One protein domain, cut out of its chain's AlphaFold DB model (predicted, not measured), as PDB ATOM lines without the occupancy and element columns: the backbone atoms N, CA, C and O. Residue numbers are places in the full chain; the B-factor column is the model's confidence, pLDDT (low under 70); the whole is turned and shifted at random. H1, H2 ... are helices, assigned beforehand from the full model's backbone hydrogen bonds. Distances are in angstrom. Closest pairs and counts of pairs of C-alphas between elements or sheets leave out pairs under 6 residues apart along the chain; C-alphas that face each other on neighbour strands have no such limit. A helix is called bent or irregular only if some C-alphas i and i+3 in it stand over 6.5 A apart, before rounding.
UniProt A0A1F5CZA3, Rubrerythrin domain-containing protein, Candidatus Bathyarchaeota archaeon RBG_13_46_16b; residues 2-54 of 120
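Overview. This is residues 2 to 54 of the 120 residues of the protein "Rubrerythrin domain-containing protein" of Candidatus Bathyarchaeota archaeon RBG_13_46_16b (UniProt A0A1F5CZA3). Picture one long, nearly straight helix, H2, making the length of a rod, with the short helix H1 at one end and a looped tail without a named element, residues 39 to 54, at the other. Between these two ends, residues 22 to 33 of H2 stand free. The printed part has 53 residues with two named helices, H1 then H2, and no named strand; its class is all helix. It is extended, with a radius of gyration of the C-alphas of 18.1 A, and spans 54 by 17 by 16 A.

Arrangement. Start at H1, residues 3 to 7, and go through a tight link of 3 residues to H2, residues 11 to 38. The two helices only just touch, with 3 pairs of C-alphas within 8 A, and H2 touches H1 with residues 14 to 18 alone. Look at Glu 5 and Lys 14 for their closest C-alphas, 5.6 A apart. In H1 the O i to N i+4 pair is within hydrogen-bond range; in H2, 22 of 24 such pairs are.

Along the chain. Find C-alpha 3 at (246.937, 102.720, -33.057), where H1 begins; it measures 6.5 A from first to last C-alpha. Then find C-alpha 11 at (240.037, 89.153, -33.936); from there H2 runs 41.1 A to C-alpha 38 at (220.507, 121.412, -17.531). H2 is neither bent nor irregular, but only just: C-alphas 28 and 31 are 6.3 A apart.

Size, cuts and confidence. Look to Arg 9 and Ser 44 for the two C-alphas farthest apart, at 54.0 A. The printed part has no cut. The C-alphas of residues 39 to 54 lie 18 to 27 A from the mean of all C-alphas. The mean pLDDT of the printed part is 87.5, and residues 53 to 54 are under 70 in this model.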
ATOM      1  N   THR A   2     241.997 103.179 -33.115       82.88
ATOM      2  CA  THR A   2     243.239 103.582 -32.424       82.88
ATOM      3  C   THR A   2     244.476 102.870 -32.988       82.88
ATOM      4  O   THR A   2     244.371 101.852 -33.675       82.88
ATOM      5  N   GLU A   3     245.673 103.381 -32.687       82.94
ATOM      6  CA  GLU A   3     246.937 102.720 -33.057       82.94
ATOM      7  C   GLU A   3     247.089 101.328 -32.425       82.94
ATOM      8  O   GLU A   3     247.694 100.442 -33.028       82.94
ATOM      9  N   LEU A   4     246.499 101.099 -31.248       83.50
ATOM     10  CA  LEU A   4     246.490  99.790 -30.599       83.50
ATOM     11  C   LEU A   4     245.591  98.793 -31.351       83.50
ATOM     12  O   LEU A   4     246.046  97.698 -31.679       83.50
ATOM     13  N   GLU A   5     244.369  99.192 -31.726       83.25
ATOM     14  CA  GLU A   5     243.446  98.366 -32.531       83.25
ATOM     15  C   GLU A   5     244.044  97.946 -33.887       83.25
ATOM     16  O   GLU A   5     243.703  96.887 -34.414       83.25
ATOM     17  N   LYS A   6     244.934  98.764 -34.472       84.88
ATOM     18  CA  LYS A   6     245.640  98.443 -35.727       84.88
ATOM     19  C   LYS A   6     246.757  97.410 -35.545       84.88
ATOM     20  O   LYS A   6     247.089  96.708 -36.495       84.88
ATOM     21  N   ARG A   7     247.364  97.343 -34.356       89.50
ATOM     22  CA  ARG A   7     248.522  96.478 -34.060       89.50
ATOM     23  C   ARG A   7     248.121  95.098 -33.551       89.50
ATOM     24  O   ARG A   7     248.891  94.148 -33.696       89.50
ATOM     25  N   VAL A   8     246.927  94.973 -32.976       91.12
ATOM     26  CA  VAL A   8     246.392  93.695 -32.504       91.12
ATOM     27  C   VAL A   8     245.996  92.811 -33.688       91.12
ATOM     28  O   VAL A   8     245.191  93.192 -34.535       91.12
ATOM     29  N   ARG A   9     246.568  91.602 -33.736       89.25
ATOM     30  CA  ARG A   9     246.325  90.607 -34.799       89.25
ATOM     31  C   ARG A   9     245.252  89.568 -34.449       89.25
ATOM     32  O   ARG A   9     244.911  88.753 -35.298       89.25
ATOM     33  N   ASN A  10     244.732  89.578 -33.221       94.25
ATOM     34  CA  ASN A  10     243.669  88.675 -32.778       94.25
ATOM     35  C   ASN A  10     242.289  89.332 -32.959       94.25
ATOM     36  O   ASN A  10     242.083  90.466 -32.524       94.25
ATOM     37  N   ALA A  11     241.353  88.618 -33.591       90.50
ATOM     38  CA  ALA A  11     240.037  89.153 -33.936       90.50
ATOM     39  C   ALA A  11     239.196  89.520 -32.701       90.50
ATOM     40  O   ALA A  11     238.680  90.633 -32.636       90.50
ATOM     41  N   ALA A  12     239.123  88.634 -31.702       89.94
ATOM     42  CA  ALA A  12     238.365  88.885 -30.477       89.94
ATOM     43  C   ALA A  12     238.931  90.081 -29.698       89.94
ATOM     44  O   ALA A  12     238.195  90.992 -29.336       89.94
ATOM     45  N   ALA A  13     240.254  90.148 -29.535       91.69
ATOM     46  CA  ALA A  13     240.907  91.276 -28.873       91.69
ATOM     47  C   ALA A  13     240.672  92.607 -29.609       91.69
ATOM     48  O   ALA A  13     240.494  93.643 -28.975       91.69
ATOM     49  N   LYS A  14     240.631  92.596 -30.948       93.38
ATOM     50  CA  LYS A  14     240.311  93.792 -31.736       93.38
ATOM     51  C   LYS A  14     238.867  94.258 -31.519       93.38
ATOM     52  O   LYS A  14     238.638  95.461 -31.444       93.38
ATOM     53  N   LEU A  15     237.918  93.327 -31.415       91.81
ATOM     54  CA  LEU A  15     236.508  93.634 -31.156       91.81
ATOM     55  C   LEU A  15     236.293  94.181 -29.736       91.81
ATOM     56  O   LEU A  15     235.612  95.187 -29.583       91.81
ATOM     57  N   LEU A  16     236.967  93.622 -28.729       91.94
ATOM     58  CA  LEU A  16     236.915  94.144 -27.355       91.94
ATOM     59  C   LEU A  16     237.527  95.551 -27.243       91.94
ATOM     60  O   LEU A  16     236.994  96.421 -26.565       91.94
ATOM     61  N   LEU A  17     238.633  95.822 -27.945       92.94
ATOM     62  CA  LEU A  17     239.208  97.174 -27.986       92.94
ATOM     63  C   LEU A  17     238.287  98.179 -28.687       92.94
ATOM     64  O   LEU A  17     238.247  99.350 -28.307       92.94
ATOM     65  N   LEU A  18     237.560  97.730 -29.712       92.31
ATOM     66  CA  LEU A  18     236.546  98.537 -30.378       92.31
ATOM     67  C   LEU A  18     235.409  98.892 -29.409       92.31
ATOM     68  O   LEU A  18     235.064 100.068 -29.317       92.31
ATOM     69  N   GLU A  19     234.885  97.913 -28.671       91.06
ATOM     70  CA  GLU A  19     233.866  98.104 -27.628       91.06
ATOM     71  C   GLU A  19     234.322  99.137 -26.585       91.06
ATOM     72  O   GLU A  19     233.673 100.167 -26.409       91.06
ATOM     73  N   MET A  20     235.512  98.958 -25.997       90.62
ATOM     74  CA  MET A  20     236.068  99.890 -25.003       90.62
ATOM     75  C   MET A  20     236.208 101.327 -25.525       90.62
ATOM     76  O   MET A  20     236.013 102.296 -24.783       90.62
ATOM     77  N   ARG A  21     236.583 101.490 -26.800       93.06
ATOM     78  CA  ARG A  21     236.681 102.814 -27.421       93.06
ATOM     79  C   ARG A  21     235.306 103.469 -27.535       93.06
ATOM     80  O   ARG A  21     235.182 104.638 -27.179       93.06
ATOM     81  N   LEU A  22     234.302 102.736 -28.014       91.56
ATOM     82  CA  LEU A  22     232.931 103.243 -28.131       91.56
ATOM     83  C   LEU A  22     232.363 103.615 -26.755       91.56
ATOM     84  O   LEU A  22     231.741 104.663 -26.601       91.56
ATOM     85  N   ASP A  23     232.676 102.826 -25.731       88.75
ATOM     86  CA  ASP A  23     232.323 103.134 -24.346       88.75
ATOM     87  C   ASP A  23     232.996 104.398 -23.819       88.75
ATOM     88  O   ASP A  23     232.367 105.207 -23.135       88.75
ATOM     89  N   SER A  24     234.260 104.614 -24.172       88.06
ATOM     90  CA  SER A  24     234.974 105.839 -23.809       88.06
ATOM     91  C   SER A  24     234.357 107.071 -24.481       88.06
ATOM     92  O   SER A  24     234.206 108.111 -23.841       88.06
ATOM     93  N   GLU A  25     233.948 106.950 -25.747       92.19
ATOM     94  CA  GLU A  25     233.233 108.004 -26.478       92.19
ATOM     95  C   GLU A  25     231.871 108.303 -25.830       92.19
ATOM     96  O   GLU A  25     231.552 109.465 -25.569       92.19
ATOM     97  N   LYS A  26     231.114 107.264 -25.458       90.62
ATOM     98  CA  LYS A  26     229.860 107.379 -24.694       90.62
ATOM     99  C   LYS A  26     230.067 108.113 -23.364       90.62
ATOM    100  O   LYS A  26     229.329 109.049 -23.060       90.62
ATOM    101  N   HIS A  27     231.082 107.735 -22.585       89.94
ATOM    102  CA  HIS A  27     231.386 108.367 -21.295       89.94
ATOM    103  C   HIS A  27     231.836 109.826 -21.418       89.94
ATOM    104  O   HIS A  27     231.615 110.596 -20.490       89.94
ATOM    105  N   ALA A  28     232.430 110.223 -22.543       89.94
ATOM    106  CA  ALA A  28     232.735 111.625 -22.812       89.94
ATOM    107  C   ALA A  28     231.490 112.419 -23.255       89.94
ATOM    108  O   ALA A  28     231.331 113.580 -22.878       89.94
ATOM    109  N   GLY A  29     230.596 111.794 -24.027       93.31
ATOM    110  CA  GLY A  29     229.389 112.435 -24.556       93.31
ATOM    111  C   GLY A  29     228.295 112.676 -23.510       93.31
ATOM    112  O   GLY A  29     227.701 113.753 -23.487       93.31
ATOM    113  N   ILE A  30     228.046 111.713 -22.615       91.38
ATOM    114  CA  ILE A  30     226.959 111.806 -21.619       91.38
ATOM    115  C   ILE A  30     227.086 113.050 -20.717       91.38
ATOM    116  O   ILE A  30     226.103 113.784 -20.602       91.38
ATOM    117  N   PRO A  31     228.249 113.364 -20.107       91.75
ATOM    118  CA  PRO A  31     228.403 114.570 -19.290       91.75
ATOM    119  C   PRO A  31     228.108 115.865 -20.053       91.75
ATOM    120  O   PRO A  31     227.507 116.780 -19.492       91.75
ATOM    121  N   MET A  32     228.483 115.936 -21.333       90.25
ATOM    122  CA  MET A  32     228.173 117.090 -22.179       90.25
ATOM    123  C   MET A  32     226.669 117.220 -22.419       90.25
ATOM    124  O   MET A  32     226.118 118.301 -22.219       90.25
ATOM    125  N   GLY A  33     225.988 116.117 -22.742       89.44
ATOM    126  CA  GLY A  33     224.532 116.104 -22.902       89.44
ATOM    127  C   GLY A  33     223.785 116.486 -21.619       89.44
ATOM    128  O   GLY A  33     222.801 117.227 -21.670       89.44
ATOM    129  N   ILE A  34     224.286 116.060 -20.451       90.75
ATOM    130  CA  ILE A  34     223.752 116.482 -19.145       90.75
ATOM    131  C   ILE A  34     223.859 118.003 -18.996       90.75
ATOM    132  O   ILE A  34     222.864 118.661 -18.698       90.75
ATOM    133  N   LEU A  35     225.047 118.572 -19.224       89.75
ATOM    134  CA  LEU A  35     225.269 120.015 -19.098       89.75
ATOM    135  C   LEU A  35     224.397 120.823 -20.061       89.75
ATOM    136  O   LEU A  35     223.893 121.878 -19.684       89.75
ATOM    137  N   GLU A  36     224.218 120.355 -21.294       88.88
ATOM    138  CA  GLU A  36     223.353 121.007 -22.280       88.88
ATOM    139  C   GLU A  36     221.884 120.972 -21.868       88.88
ATOM    140  O   GLU A  36     221.222 122.007 -21.908       88.88
ATOM    141  N   THR A  37     221.401 119.826 -21.389       86.81
ATOM    142  CA  THR A  37     220.015 119.672 -20.928       86.81
ATOM    143  C   THR A  37     219.734 120.573 -19.723       86.81
ATOM    144  O   THR A  37     218.743 121.301 -19.700       86.81
ATOM    145  N   LEU A  38     220.646 120.601 -18.745       87.62
ATOM    146  CA  LEU A  38     220.507 121.412 -17.531       87.62
ATOM    147  C   LEU A  38     220.448 122.924 -17.789       87.62
ATOM    148  O   LEU A  38     219.913 123.645 -16.955       87.62
ATOM    149  N   LYS A  39     220.949 123.424 -18.929       88.50
ATOM    150  CA  LYS A  39     220.814 124.849 -19.292       88.50
ATOM    151  C   LYS A  39     219.362 125.263 -19.549       88.50
ATOM    152  O   LYS A  39     219.044 126.435 -19.374       88.50
ATOM    153  N   GLY A  40     218.515 124.332 -19.997       84.69
ATOM    154  CA  GLY A  40     217.103 124.590 -20.297       84.69
ATOM    155  C   GLY A  40     216.148 124.253 -19.150       84.69
ATOM    156  O   GLY A  40     215.042 124.782 -19.100       84.69
ATOM    157  N   VAL A  41     216.569 123.396 -18.215       87.06
ATOM    158  CA  VAL A  41     215.723 122.906 -17.118       87.06
ATOM    159  C   VAL A  41     215.583 123.988 -16.034       87.06
ATOM    160  O   VAL A  41     216.589 124.402 -15.452       87.06
ATOM    161  N   PRO A  42     214.359 124.446 -15.703       87.19
ATOM    162  CA  PRO A  42     214.150 125.378 -14.599       87.19
ATOM    163  C   PRO A  42     214.582 124.766 -13.257       87.19
ATOM    164  O   PRO A  42     214.322 123.584 -13.036       87.19
ATOM    165  N   PRO A  43     215.106 125.551 -12.294       86.94
ATOM    166  CA  PRO A  43     215.499 125.032 -10.976       86.94
ATOM    167  C   PRO A  43     214.369 124.347 -10.192       86.94
ATOM    168  O   PRO A  43     214.628 123.604  -9.251       86.94
ATOM    169  N   SER A  44     213.112 124.621 -10.554       89.56
ATOM    170  CA  SER A  44     211.915 124.040  -9.945       89.56
ATOM    171  C   SER A  44     211.508 122.682 -10.526       89.56
ATOM    172  O   SER A  44     210.501 122.140 -10.083       89.56
ATOM    173  N   LYS A  45     212.214 122.168 -11.541       86.69
ATOM    174  CA  LYS A  45     211.915 120.895 -12.206       86.69
ATOM    175  C   LYS A  45     213.123 119.964 -12.173       86.69
ATOM    176  O   LYS A  45     214.264 120.388 -12.337       86.69
ATOM    177  N   THR A  46     212.863 118.676 -12.009       88.81
ATOM    178  CA  THR A  46     213.832 117.603 -12.256       88.81
ATOM    179  C   THR A  46     213.916 117.275 -13.752       88.81
ATOM    180  O   THR A  46     213.052 117.667 -14.536       88.81
ATOM    181  N   LEU A  47     214.933 116.503 -14.158       87.19
ATOM    182  CA  LEU A  47     215.072 116.037 -15.548       87.19
ATOM    183  C   LEU A  47     213.872 115.205 -16.029       87.19
ATOM    184  O   LEU A  47     213.561 115.237 -17.211       87.19
ATOM    185  N   TRP A  48     213.184 114.495 -15.127       87.94
ATOM    186  CA  TRP A  48     211.999 113.702 -15.471       87.94
ATOM    187  C   TRP A  48     210.723 114.545 -15.631       87.94
ATOM    188  O   TRP A  48     209.778 114.087 -16.260       87.94
ATOM    189  N   GLU A  49     210.681 115.758 -15.072       85.38
ATOM    190  CA  GLU A  49     209.528 116.680 -15.138       85.38
ATOM    191  C   GLU A  49     209.676 117.745 -16.238       85.38
ATOM    192  O   GLU A  49     208.761 118.542 -16.505       85.38
ATOM    193  N   TYR A  50     210.870 117.833 -16.825       83.00
ATOM    194  CA  TYR A  50     211.182 118.758 -17.898       83.00
ATOM    195  C   TYR A  50     210.893 118.111 -19.254       83.00
ATOM    196  O   TYR A  50     211.623 117.238 -19.714       83.00
ATOM    197  N   GLU A  51     209.818 118.561 -19.895       78.19
ATOM    198  CA  GLU A  51     209.430 118.136 -21.238       78.19
ATOM    199  C   GLU A  51     210.140 119.004 -22.284       78.19
ATOM    200  O   GLU A  51     210.141 120.232 -22.190       78.19
ATOM    201  N   LEU A  52     210.747 118.362 -23.283       71.62
ATOM    202  CA  LEU A  52     211.307 119.049 -24.445       71.62
ATOM    203  C   LEU A  52     210.184 119.422 -25.419       71.62
ATOM    204  O   LEU A  52     209.220 118.674 -25.579       71.62
ATOM    205  N   GLU A  53     210.319 120.558 -26.102       62.25
ATOM    206  CA  GLU A  53     209.359 120.967 -27.129       62.25
ATOM    207  C   GLU A  53     209.337 119.949 -28.283       62.25
ATOM    208  O   GLU A  53     210.338 119.733 -28.968       62.25
ATOM    209  N   GLY A  54     208.183 119.321 -28.513       62.69
ATOM    210  CA  GLY A  54     207.983 118.383 -29.612       62.69
ATOM    211  C   GLY A  54     206.569 117.810 -29.625       62.69
ATOM    212  O   GLY A  54     206.055 117.368 -28.604       62.69
TER     213      GLY A  54